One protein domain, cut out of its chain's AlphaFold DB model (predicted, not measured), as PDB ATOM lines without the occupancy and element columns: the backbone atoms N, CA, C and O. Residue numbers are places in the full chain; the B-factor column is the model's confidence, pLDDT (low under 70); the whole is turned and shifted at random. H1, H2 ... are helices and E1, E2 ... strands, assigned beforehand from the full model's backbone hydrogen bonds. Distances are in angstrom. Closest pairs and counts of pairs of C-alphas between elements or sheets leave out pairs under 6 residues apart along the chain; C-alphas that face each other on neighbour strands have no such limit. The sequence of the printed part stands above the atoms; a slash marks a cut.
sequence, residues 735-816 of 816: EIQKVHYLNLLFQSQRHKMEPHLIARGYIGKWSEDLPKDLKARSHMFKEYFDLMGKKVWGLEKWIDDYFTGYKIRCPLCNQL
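What this domain is: This is residues 735 to 816 of the 816 residues of an uncharacterized protein of Melampsora larici-populina (strain 98AG31 / pathotype 3-4-7) (UniProt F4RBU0). Two short parallel strands, E1 and E2, lie side by side, with the long helix H1 packed on E1, and H4 and H5 packed on each other at a slant on the side of E2. H2 sits at one end beyond E1, H3 lies between H1 and H5, and the last stretch leads away into a tail, of which residues 809 to 814 stick out. The 82 printed residues are mostly helix in class, ordered H1 H2 E1 H3 H4 E2 H5, and only just compact, close to loose, with a radius of gyration of the C-alphas of 13.8 A and spans of 43 by 27 by 23 A.

Where its parts are: H1, residues 736 to 750, begins at C-alpha (201.044, 132.345, 164.452) and is 21.1 A long. H2 is residues 755 to 759, E1 762 to 765 and H3 772 to 776. H4, residues 778 to 787, is 14.2 A long. E2 is residues 791 to 793. H5, residues 795 to 803, is 12.1 A long and ends at C-alpha (204.652, 154.254, 153.917).

How they stand to each other: E1 and E2 are parallel, with N 763 and O 791 at 2.9 A. E1, H3, H4 and E2 form a strand-helix-strand unit, parallel strands with helices between, whose crossover is right-handed. The closest C-alphas of H1 and E1, Phe 746 and Gly 764, are 4.6 A apart. H4 and H5 touch, closest at the C-alphas of Ser 778 and Ile 799, 6.5 A, at a steep tilt of 39 degrees, opposite ways. H2 and H3 are apart. In the five helices every O i to N i+4 pair is within hydrogen-bond range.

The domain as a whole: The C-alphas of His 751 and Leu 812, the farthest apart, are 43.5 A apart. The printed part has no cut and no long link. Residues 805 to 816 have pLDDT under 70.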
ATOM      1  N   GLU A 735     203.340 136.488 164.479       93.31
ATOM      2  CA  GLU A 735     202.697 135.637 165.480       93.31
ATOM      3  C   GLU A 735     201.699 134.690 164.807       93.31
ATOM      4  O   GLU A 735     200.816 135.110 164.050       93.31
ATOM      5  N   ILE A 736     201.815 133.399 165.115       92.38
ATOM      6  CA  ILE A 736     201.044 132.345 164.452       92.38
ATOM      7  C   ILE A 736     199.531 132.551 164.669       92.38
ATOM      8  O   ILE A 736     198.750 132.351 163.737       92.38
ATOM      9  N   GLN A 737     199.107 133.038 165.847       91.62
ATOM     10  CA  GLN A 737     197.699 133.368 166.117       91.62
ATOM     11  C   GLN A 737     197.169 134.471 165.185       91.62
ATOM     12  O   GLN A 737     196.066 134.341 164.655       91.62
ATOM     13  N   LYS A 738     197.960 135.520 164.914       94.31
ATOM     14  CA  LYS A 738     197.574 136.621 164.010       94.31
ATOM     15  C   LYS A 738     197.431 136.144 162.562       94.31
ATOM     16  O   LYS A 738     196.499 136.552 161.870       94.31
ATOM     17  N   VAL A 739     198.295 135.227 162.116       95.44
ATOM     18  CA  VAL A 739     198.185 134.587 160.790       95.44
ATOM     19  C   VAL A 739     196.941 133.697 160.699       95.44
ATOM     20  O   VAL A 739     196.224 133.752 159.699       95.44
ATOM     21  N   HIS A 740     196.652 132.910 161.740       94.06
ATOM     22  CA  HIS A 740     195.444 132.086 161.816       94.06
ATOM     23  C   HIS A 740     194.170 132.942 161.761       94.06
ATOM     24  O   HIS A 740     193.312 132.724 160.906       94.06
ATOM     25  N   TYR A 741     194.085 133.963 162.614       94.38
ATOM     26  CA  TYR A 741     192.946 134.873 162.683       94.38
ATOM     27  C   TYR A 741     192.717 135.621 161.358       94.38
ATOM     28  O   TYR A 741     191.593 135.655 160.856       94.38
ATOM     29  N   LEU A 742     193.773 136.130 160.711       95.69
ATOM     30  CA  LEU A 742     193.658 136.753 159.388       95.69
ATOM     31  C   LEU A 742     193.174 135.761 158.312       95.69
ATOM     32  O   LEU A 742     192.344 136.116 157.474       95.69
ATOM     33  N   ASN A 743     193.644 134.508 158.346       94.50
ATOM     34  CA  ASN A 743     193.155 133.451 157.457       94.50
ATOM     35  C   ASN A 743     191.646 133.181 157.675       94.50
ATOM     36  O   ASN A 743     190.925 133.025 156.688       94.50
ATOM     37  N   LEU A 744     191.146 133.175 158.920       93.94
ATOM     38  CA  LEU A 744     189.707 133.064 159.217       93.94
ATOM     39  C   LEU A 744     188.913 134.273 158.697       93.94
ATOM     40  O   LEU A 744     187.874 134.098 158.053       93.94
ATOM     41  N   LEU A 745     189.418 135.496 158.900       95.12
ATOM     42  CA  LEU A 745     188.794 136.706 158.361       95.12
ATOM     43  C   LEU A 745     188.662 136.624 156.836       95.12
ATOM     44  O   LEU A 745     187.572 136.839 156.307       95.12
ATOM     45  N   PHE A 746     189.719 136.235 156.125       95.69
ATOM     46  CA  PHE A 746     189.687 136.069 154.670       95.69
ATOM     47  C   PHE A 746     188.723 134.969 154.202       95.69
ATOM     48  O   PHE A 746     188.010 135.169 153.219       95.69
ATOM     49  N   GLN A 747     188.611 133.852 154.929       93.50
ATOM     50  CA  GLN A 747     187.584 132.839 154.650       93.50
ATOM     51  C   GLN A 747     186.168 133.422 154.785       93.50
ATOM     52  O   GLN A 747     185.352 133.249 153.880       93.50
ATOM     53  N   SER A 748     185.896 134.192 155.845       93.50
ATOM     54  CA  SER A 748     184.593 134.846 156.053       93.50
ATOM     55  C   SER A 748     184.275 135.916 154.991       93.50
ATOM     56  O   SER A 748     183.124 136.072 154.573       93.50
ATOM     57  N   GLN A 749     185.299 136.625 154.503       94.25
ATOM     58  CA  GLN A 749     185.178 137.607 153.424       94.25
ATOM     59  C   GLN A 749     184.923 136.952 152.064       94.25
ATOM     60  O   GLN A 749     184.283 137.570 151.218       94.25
ATOM     61  N   ARG A 750     185.392 135.718 151.832       91.94
ATOM     62  CA  ARG A 750     185.384 135.070 150.509       91.94
ATOM     63  C   ARG A 750     183.996 134.995 149.868       91.94
ATOM     64  O   ARG A 750     183.885 135.172 148.661       91.94
ATOM     65  N   HIS A 751     182.942 134.796 150.660       90.94
ATOM     66  CA  HIS A 751     181.551 134.779 150.181       90.94
ATOM     67  C   HIS A 751     181.004 136.170 149.807       90.94
ATOM     68  O   HIS A 751     180.006 136.266 149.101       90.94
ATOM     69  N   LYS A 752     181.652 137.240 150.283       92.69
ATOM     70  CA  LYS A 752     181.314 138.649 150.028       92.69
ATOM     71  C   LYS A 752     182.232 139.295 148.979       92.69
ATOM     72  O   LYS A 752     182.017 140.447 148.611       92.69
ATOM     73  N   MET A 753     183.276 138.594 148.526       94.00
ATOM     74  CA  MET A 753     184.193 139.088 147.499       94.00
ATOM     75  C   MET A 753     183.562 139.013 146.110       94.00
ATOM     76  O   MET A 753     182.893 138.044 145.756       94.00
ATOM     77  N   GLU A 754     183.843 140.020 145.290       95.25
ATOM     78  CA  GLU A 754     183.378 140.063 143.907       95.25
ATOM     79  C   GLU A 754     183.956 138.878 143.104       95.25
ATOM     80  O   GLU A 754     185.167 138.624 143.181       95.25
ATOM     81  N   PRO A 755     183.153 138.169 142.281       95.06
ATOM     82  CA  PRO A 755     183.602 136.962 141.580       95.06
ATOM     83  C   PRO A 755     184.867 137.154 140.733       95.06
ATOM     84  O   PRO A 755     185.689 136.245 140.616       95.06
ATOM     85  N   HIS A 756     185.067 138.354 140.182       95.31
ATOM     86  CA  HIS A 756     186.232 138.677 139.362       95.31
ATOM     87  C   HIS A 756     187.543 138.779 140.172       95.31
ATOM     88  O   HIS A 756     188.619 138.562 139.613       95.31
ATOM     89  N   LEU A 757     187.484 139.073 141.478       94.12
ATOM     90  CA  LEU A 757     188.649 139.047 142.370       94.12
ATOM     91  C   LEU A 757     189.029 137.601 142.711       94.12
ATOM     92  O   LEU A 757     190.201 137.233 142.631       94.12
ATOM     93  N   ILE A 758     188.032 136.757 142.991       93.44
ATOM     94  CA  ILE A 758     188.224 135.318 143.221       93.44
ATOM     95  C   ILE A 758     188.837 134.666 141.968       93.44
ATOM     96  O   ILE A 758     189.827 133.945 142.070       93.44
ATOM     97  N   ALA A 759     188.328 134.994 140.774       93.50
ATOM     98  CA  ALA A 759     188.860 134.513 139.495       93.50
ATOM     99  C   ALA A 759     190.306 134.974 139.205       93.50
ATOM    100  O   ALA A 759     191.035 134.299 138.482       93.50
ATOM    101  N   ARG A 760     190.750 136.097 139.787       94.38
ATOM    102  CA  ARG A 760     192.147 136.579 139.732       94.38
ATOM    103  C   ARG A 760     193.063 135.932 140.784       94.38
ATOM    104  O   ARG A 760     194.252 136.255 140.823       94.38
ATOM    105  N   GLY A 761     192.537 135.031 141.617       94.38
ATOM    106  CA  GLY A 761     193.289 134.319 142.651       94.38
ATOM    107  C   GLY A 761     193.526 135.117 143.936       94.38
ATOM    108  O   GLY A 761     194.444 134.785 144.685       94.38
ATOM    109  N   TYR A 762     192.738 136.167 144.200       96.88
ATOM    110  CA  TYR A 762     192.800 136.870 145.483       96.88
ATOM    111  C   TYR A 762     192.161 136.027 146.595       96.88
ATOM    112  O   TYR A 762     191.044 135.535 146.440       96.88
ATOM    113  N   ILE A 763     192.865 135.875 147.720       96.31
ATOM    114  CA  ILE A 763     192.410 135.055 148.860       96.31
ATOM    115  C   ILE A 763     191.491 135.811 149.829       96.31
ATOM    116  O   ILE A 763     190.807 135.179 150.626       96.31
ATOM    117  N   GLY A 764     191.523 137.143 149.785       96.44
ATOM    118  CA  GLY A 764     190.902 138.044 150.753       96.44
ATOM    119  C   GLY A 764     191.086 139.510 150.352       96.44
ATOM    120  O   GLY A 764     191.799 139.816 149.385       96.44
ATOM    121  N   LYS A 765     190.454 140.413 151.102       96.56
ATOM    122  CA  LYS A 765     190.543 141.869 150.943       96.56
ATOM    123  C   LYS A 765     191.181 142.489 152.188       96.56
ATOM    124  O   LYS A 765     190.676 142.338 153.298       96.56
ATOM    125  N   TRP A 766     192.254 143.242 151.978       97.38
ATOM    126  CA  TRP A 766     192.752 144.193 152.963       97.38
ATOM    127  C   TRP A 766     191.777 145.374 153.009       97.38
ATOM    128  O   TRP A 766     191.514 146.006 151.982       97.38
ATOM    129  N   SER A 767     191.166 145.613 154.166       93.50
ATOM    130  CA  SER A 767     190.154 146.653 154.365       93.50
ATOM    131  C   SER A 767     190.417 147.443 155.640       93.50
ATOM    132  O   SER A 767     191.128 146.992 156.539       93.50
ATOM    133  N   GLU A 768     189.818 148.629 155.723       91.38
ATOM    134  CA  GLU A 768     189.919 149.504 156.894       91.38
ATOM    135  C   GLU A 768     189.340 148.853 158.158       91.38
ATOM    136  O   GLU A 768     189.838 149.119 159.250       91.38
ATOM    137  N   ASP A 769     188.386 147.929 158.012       92.44
ATOM    138  CA  ASP A 769     187.777 147.159 159.107       92.44
ATOM    139  C   ASP A 769     188.733 146.150 159.772       92.44
ATOM    140  O   ASP A 769     188.400 145.584 160.812       92.44
ATOM    141  N   LEU A 770     189.912 145.885 159.190       94.88
ATOM    142  CA  LEU A 770     190.900 145.011 159.827       94.88
ATOM    143  C   LEU A 770     191.400 145.626 161.150       94.88
ATOM    144  O   LEU A 770     191.634 146.842 161.207       94.88
ATOM    145  N   PRO A 771     191.630 144.813 162.200       95.69
ATOM    146  CA  PRO A 771     192.234 145.267 163.449       95.69
ATOM    147  C   PRO A 771     193.546 146.048 163.268       95.69
ATOM    148  O   PRO A 771     194.328 145.815 162.339       95.69
ATOM    149  N   LYS A 772     193.765 147.042 164.141       93.94
ATOM    150  CA  LYS A 772     194.879 148.005 164.030       93.94
ATOM    151  C   LYS A 772     196.253 147.324 164.087       93.94
ATOM    152  O   LYS A 772     197.153 147.732 163.359       93.94
ATOM    153  N   ASP A 773     196.392 146.283 164.900       93.69
ATOM    154  CA  ASP A 773     197.604 145.478 165.067       93.69
ATOM    155  C   ASP A 773     197.993 144.722 163.782       93.69
ATOM    156  O   ASP A 773     199.165 144.712 163.403       93.69
ATOM    157  N   LEU A 774     197.017 144.163 163.052       95.12
ATOM    158  CA  LEU A 774     197.260 143.532 161.750       95.12
ATOM    159  C   LEU A 774     197.670 144.570 160.699       95.12
ATOM    160  O   LEU A 774     198.599 144.336 159.924       95.12
ATOM    161  N   LYS A 775     197.010 145.737 160.691       94.00
ATOM    162  CA  LYS A 775     197.309 146.839 159.756       94.00
ATOM    163  C   LYS A 775     198.706 147.429 159.970       94.00
ATOM    164  O   LYS A 775     199.401 147.687 158.986       94.00
ATOM    165  N   ALA A 776     199.143 147.562 161.224       92.19
ATOM    166  CA  ALA A 776     200.499 147.989 161.578       92.19
ATOM    167  C   ALA A 776     201.582 147.028 161.043       92.19
ATOM    168  O   ALA A 776     202.659 147.463 160.642       92.19
ATOM    169  N   ARG A 777     201.279 145.726 160.946       94.50
ATOM    170  CA  ARG A 777     202.181 144.693 160.396       94.50
ATOM    171  C   ARG A 777     201.935 144.375 158.915       94.50
ATOM    172  O   ARG A 777     202.336 143.319 158.433       94.50
ATOM    173  N   SER A 778     201.293 145.279 158.171       95.00
ATOM    174  CA  SER A 778     200.967 145.092 156.744       95.00
ATOM    175  C   SER A 778     202.172 144.701 155.875       95.00
ATOM    176  O   SER A 778     202.051 143.786 155.064       95.00
ATOM    177  N   HIS A 779     203.342 145.314 156.083       93.62
ATOM    178  CA  HIS A 779     204.582 144.976 155.369       93.62
ATOM    179  C   HIS A 779     205.021 143.516 155.595       93.62
ATOM    180  O   HIS A 779     205.252 142.789 154.629       93.62
ATOM    181  N   MET A 780     205.021 143.051 156.851       95.56
ATOM    182  CA  MET A 780     205.290 141.652 157.217       95.56
ATOM    183  C   MET A 780     204.264 140.708 156.570       95.56
ATOM    184  O   MET A 780     204.608 139.672 156.007       95.56
ATOM    185  N   PHE A 781     202.980 141.078 156.586       97.25
ATOM    186  CA  PHE A 781     201.949 140.290 155.916       97.25
ATOM    187  C   PHE A 781     202.147 140.225 154.394       97.25
ATOM    188  O   PHE A 781     201.927 139.159 153.818       97.25
ATOM    189  N   LYS A 782     202.612 141.296 153.736       96.56
ATOM    190  CA  LYS A 782     202.957 141.256 152.305       96.56
ATOM    191  C   LYS A 782     204.088 140.271 152.027       96.56
ATOM    192  O   LYS A 782     203.904 139.409 151.173       96.56
ATOM    193  N   GLU A 783     205.187 140.325 152.777       95.75
ATOM    194  CA  GLU A 783     206.291 139.368 152.619       95.75
ATOM    195  C   GLU A 783     205.823 137.917 152.829       95.75
ATOM    196  O   GLU A 783     206.108 137.039 152.010       95.75
ATOM    197  N   TYR A 784     205.000 137.674 153.856       97.75
ATOM    198  CA  TYR A 784     204.367 136.375 154.095       97.75
ATOM    199  C   TYR A 784     203.525 135.897 152.898       97.75
ATOM    200  O   TYR A 784     203.663 134.749 152.466       97.75
ATOM    201  N   PHE A 785     202.671 136.752 152.321       97.62
ATOM    202  CA  PHE A 785     201.848 136.375 151.167       97.62
ATOM    203  C   PHE A 785     202.669 136.188 149.886       97.62
ATOM    204  O   PHE A 785     202.409 135.233 149.147       97.62
ATOM    205  N   ASP A 786     203.688 137.016 149.658       96.12
ATOM    206  CA  ASP A 786     204.580 136.928 148.500       96.12
ATOM    207  C   ASP A 786     205.427 135.644 148.547       96.12
ATOM    208  O   ASP A 786     205.539 134.937 147.536       96.12
ATOM    209  N   LEU A 787     205.940 135.256 149.721       97.00
ATOM    210  CA  LEU A 787     206.593 133.960 149.942       97.00
ATOM    211  C   LEU A 787     205.613 132.795 149.755       97.00
ATOM    212  O   LEU A 787     205.915 131.853 149.024       97.00
ATOM    213  N   MET A 788     204.401 132.890 150.303       96.50
ATOM    214  CA  MET A 788     203.341 131.886 150.129       96.50
ATOM    215  C   MET A 788     202.729 131.842 148.715       96.50
ATOM    216  O   MET A 788     201.915 130.964 148.430       96.50
ATOM    217  N   GLY A 789     203.086 132.775 147.824       95.69
ATOM    218  CA  GLY A 789     202.544 132.865 146.463       95.69
ATOM    219  C   GLY A 789     201.050 133.208 146.398       95.69
ATOM    220  O   GLY A 789     200.395 132.887 145.406       95.69
ATOM    221  N   LYS A 790     200.501 133.834 147.446       95.88
ATOM    222  CA  LYS A 790     199.092 134.236 147.545       95.88
ATOM    223  C   LYS A 790     198.942 135.731 147.247       95.88
ATOM    224  O   LYS A 790     199.872 136.498 147.449       95.88
ATOM    225  N   LYS A 791     197.755 136.162 146.808       96.88
ATOM    226  CA  LYS A 791     197.451 137.579 146.543       96.88
ATOM    227  C   LYS A 791     196.342 138.083 147.458       96.88
ATOM    228  O   LYS A 791     195.318 137.416 147.594       96.88
ATOM    229  N   VAL A 792     196.502 139.281 148.016       97.75
ATOM    230  CA  VAL A 792     195.486 139.963 148.836       97.75
ATOM    231  C   VAL A 792     195.101 141.276 148.164       97.75
ATOM    232  O   VAL A 792     195.966 142.064 147.790       97.75
ATOM    233  N   TRP A 793     193.801 141.508 147.975       97.56
ATOM    234  CA  TRP A 793     193.324 142.716 147.304       97.56
ATOM    235  C   TRP A 793     193.498 143.935 148.215       97.56
ATOM    236  O   TRP A 793     193.121 143.879 149.381       97.56
ATOM    237  N   GLY A 794     194.053 145.028 147.689       96.19
ATOM    238  CA  GLY A 794     194.241 146.286 148.425       96.19
ATOM    239  C   GLY A 794     195.450 146.345 149.370       96.19
ATOM    240  O   GLY A 794     195.762 147.432 149.839       96.19
ATOM    241  N   LEU A 795     196.159 145.234 149.618       96.94
ATOM    242  CA  LEU A 795     197.306 145.209 150.542       96.94
ATOM    243  C   LEU A 795     198.484 146.065 150.050       96.94
ATOM    244  O   LEU A 795     199.057 146.810 150.833       96.94
ATOM    245  N   GLU A 796     198.825 145.987 148.762       95.06
ATOM    246  CA  GLU A 796     199.927 146.780 148.189       95.06
ATOM    247  C   GLU A 796     199.610 148.274 148.258       95.06
ATOM    248  O   GLU A 796     200.388 149.028 148.828       95.06
ATOM    249  N   LYS A 797     198.400 148.672 147.838       94.44
ATOM    250  CA  LYS A 797     197.939 150.059 147.974       94.44
ATOM    251  C   LYS A 797     197.959 150.531 149.433       94.44
ATOM    252  O   LYS A 797     198.378 151.646 149.692       94.44
ATOM    253  N   TRP A 798     197.532 149.699 150.388       93.81
ATOM    254  CA  TRP A 798     197.595 150.052 151.810       93.81
ATOM    255  C   TRP A 798     199.030 150.309 152.277       93.81
ATOM    256  O   TRP A 798     199.258 151.228 153.050       93.81
ATOM    257  N   ILE A 799     199.993 149.509 151.819       93.00
ATOM    258  CA  ILE A 799     201.414 149.693 152.137       93.00
ATOM    259  C   ILE A 799     201.930 150.984 151.491       93.00
ATOM    260  O   ILE A 799     202.529 151.794 152.190       93.00
ATOM    261  N   ASP A 800     201.627 151.234 150.218       90.31
ATOM    262  CA  ASP A 800     202.002 152.480 149.539       90.31
ATOM    263  C   ASP A 800     201.403 153.715 150.252       90.31
ATOM    264  O   ASP A 800     202.122 154.664 150.566       90.31
ATOM    265  N   ASP A 801     200.108 153.679 150.588       90.06
ATOM    266  CA  ASP A 801     199.388 154.737 151.314       90.06
ATOM    267  C   ASP A 801     199.917 154.913 152.764       90.06
ATOM    268  O   ASP A 801     199.932 156.025 153.287       90.06
ATOM    269  N   TYR A 802     200.378 153.842 153.428       85.62
ATOM    270  CA  TYR A 802     200.907 153.877 154.804       85.62
ATOM    271  C   TYR A 802     202.365 154.363 154.869       85.62
ATOM    272  O   TYR A 802     202.722 155.139 155.756       85.62
ATOM    273  N   PHE A 803     203.218 153.935 153.932       80.81
ATOM    274  CA  PHE A 803     204.652 154.254 153.917       80.81
ATOM    275  C   PHE A 803     205.014 155.493 153.088       80.81
ATOM    276  O   PHE A 803     206.126 155.998 153.228       80.81
ATOM    277  N   THR A 804     204.096 156.072 152.307       78.38
ATOM    278  CA  THR A 804     204.343 157.372 151.642       78.38
ATOM    279  C   THR A 804     204.648 158.512 152.626       78.38
ATOM    280  O   THR A 804     205.296 159.484 152.235       78.38
ATOM    281  N   GLY A 805     204.273 158.375 153.907       68.50
ATOM    282  CA  GLY A 805     204.699 159.259 155.000       68.50
ATOM    283  C   GLY A 805     206.030 158.894 155.686       68.50
ATOM    284  O   GLY A 805     206.616 159.750 156.346       68.50
ATOM    285  N   TYR A 806     206.544 157.667 155.531       67.00
ATOM    286  CA  TYR A 806     207.657 157.125 156.326       67.00
ATOM    287  C   TYR A 806     208.803 156.589 155.456       67.00
ATOM    288  O   TYR A 806     208.812 155.437 155.029       67.00
ATOM    289  N   LYS A 807     209.836 157.415 155.257       61.09
ATOM    290  CA  LYS A 807     211.086 157.030 154.575       61.09
ATOM    291  C   LYS A 807     212.041 156.286 155.516       61.09
ATOM    292  O   LYS A 807     213.035 156.854 155.968       61.09
ATOM    293  N   ILE A 808     211.744 155.022 155.805       62.47
ATOM    294  CA  ILE A 808     212.646 154.131 156.552       62.47
ATOM    295  C   ILE A 808     213.749 153.649 155.600       62.47
ATOM    296  O   ILE A 808     213.449 153.223 154.493       62.47
ATOM    297  N   ARG A 809     215.024 153.721 156.005       62.94
ATOM    298  CA  ARG A 809     216.145 153.152 155.236       62.94
ATOM    299  C   ARG A 809     216.605 151.837 155.850       62.94
ATOM    300  O   ARG A 809     216.793 151.753 157.060       62.94
ATOM    301  N   CYS A 810     216.874 150.849 155.006       59.22
ATOM    302  CA  CYS A 810     217.557 149.617 155.379       59.22
ATOM    303  C   CYS A 810     218.975 149.925 155.909       59.22
ATOM    304  O   CYS A 810     219.768 150.520 155.170       59.22
ATOM    305  N   PRO A 811     219.345 149.507 157.137       53.22
ATOM    306  CA  PRO A 811     220.629 149.877 157.736       53.22
ATOM    307  C   PRO A 811     221.844 149.238 157.039       53.22
ATOM    308  O   PRO A 811     222.927 149.815 157.081       53.22
ATOM    309  N   LEU A 812     221.686 148.097 156.352       56.53
ATOM    310  CA  LEU A 812     222.784 147.458 155.607       56.53
ATOM    311  C   LEU A 812     223.099 148.109 154.257       56.53
ATOM    312  O   LEU A 812     224.255 148.111 153.840       56.53
ATOM    313  N   CYS A 813     222.093 148.612 153.537       66.44
ATOM    314  CA  CYS A 813     222.270 149.071 152.152       66.44
ATOM    315  C   CYS A 813     221.836 150.518 151.893       66.44
ATOM    316  O   CYS A 813     221.992 151.000 150.773       66.44
ATOM    317  N   ASN A 814     221.303 151.215 152.903       64.62
ATOM    318  CA  ASN A 814     220.740 152.566 152.817       64.62
ATOM    319  C   ASN A 814     219.626 152.750 151.762       64.62
ATOM    320  O   ASN A 814     219.241 153.885 151.471       64.62
ATOM    321  N   GLN A 815     219.091 151.659 151.205       63.84
ATOM    322  CA  GLN A 815     217.930 151.685 150.315       63.84
ATOM    323  C   GLN A 815     216.652 151.929 151.129       63.84
ATOM    324  O   GLN A 815     216.588 151.557 152.302       63.84
ATOM    325  N   LEU A 816     215.685 152.599 150.501       54.47
ATOM    326  CA  LEU A 816     214.318 152.779 151.003       54.47
ATOM    327  C   LEU A 816     213.485 151.519 150.731       54.47
ATOM    328  O   LEU A 816     213.759 150.889 149.684       54.47
TER     329      LEU A 816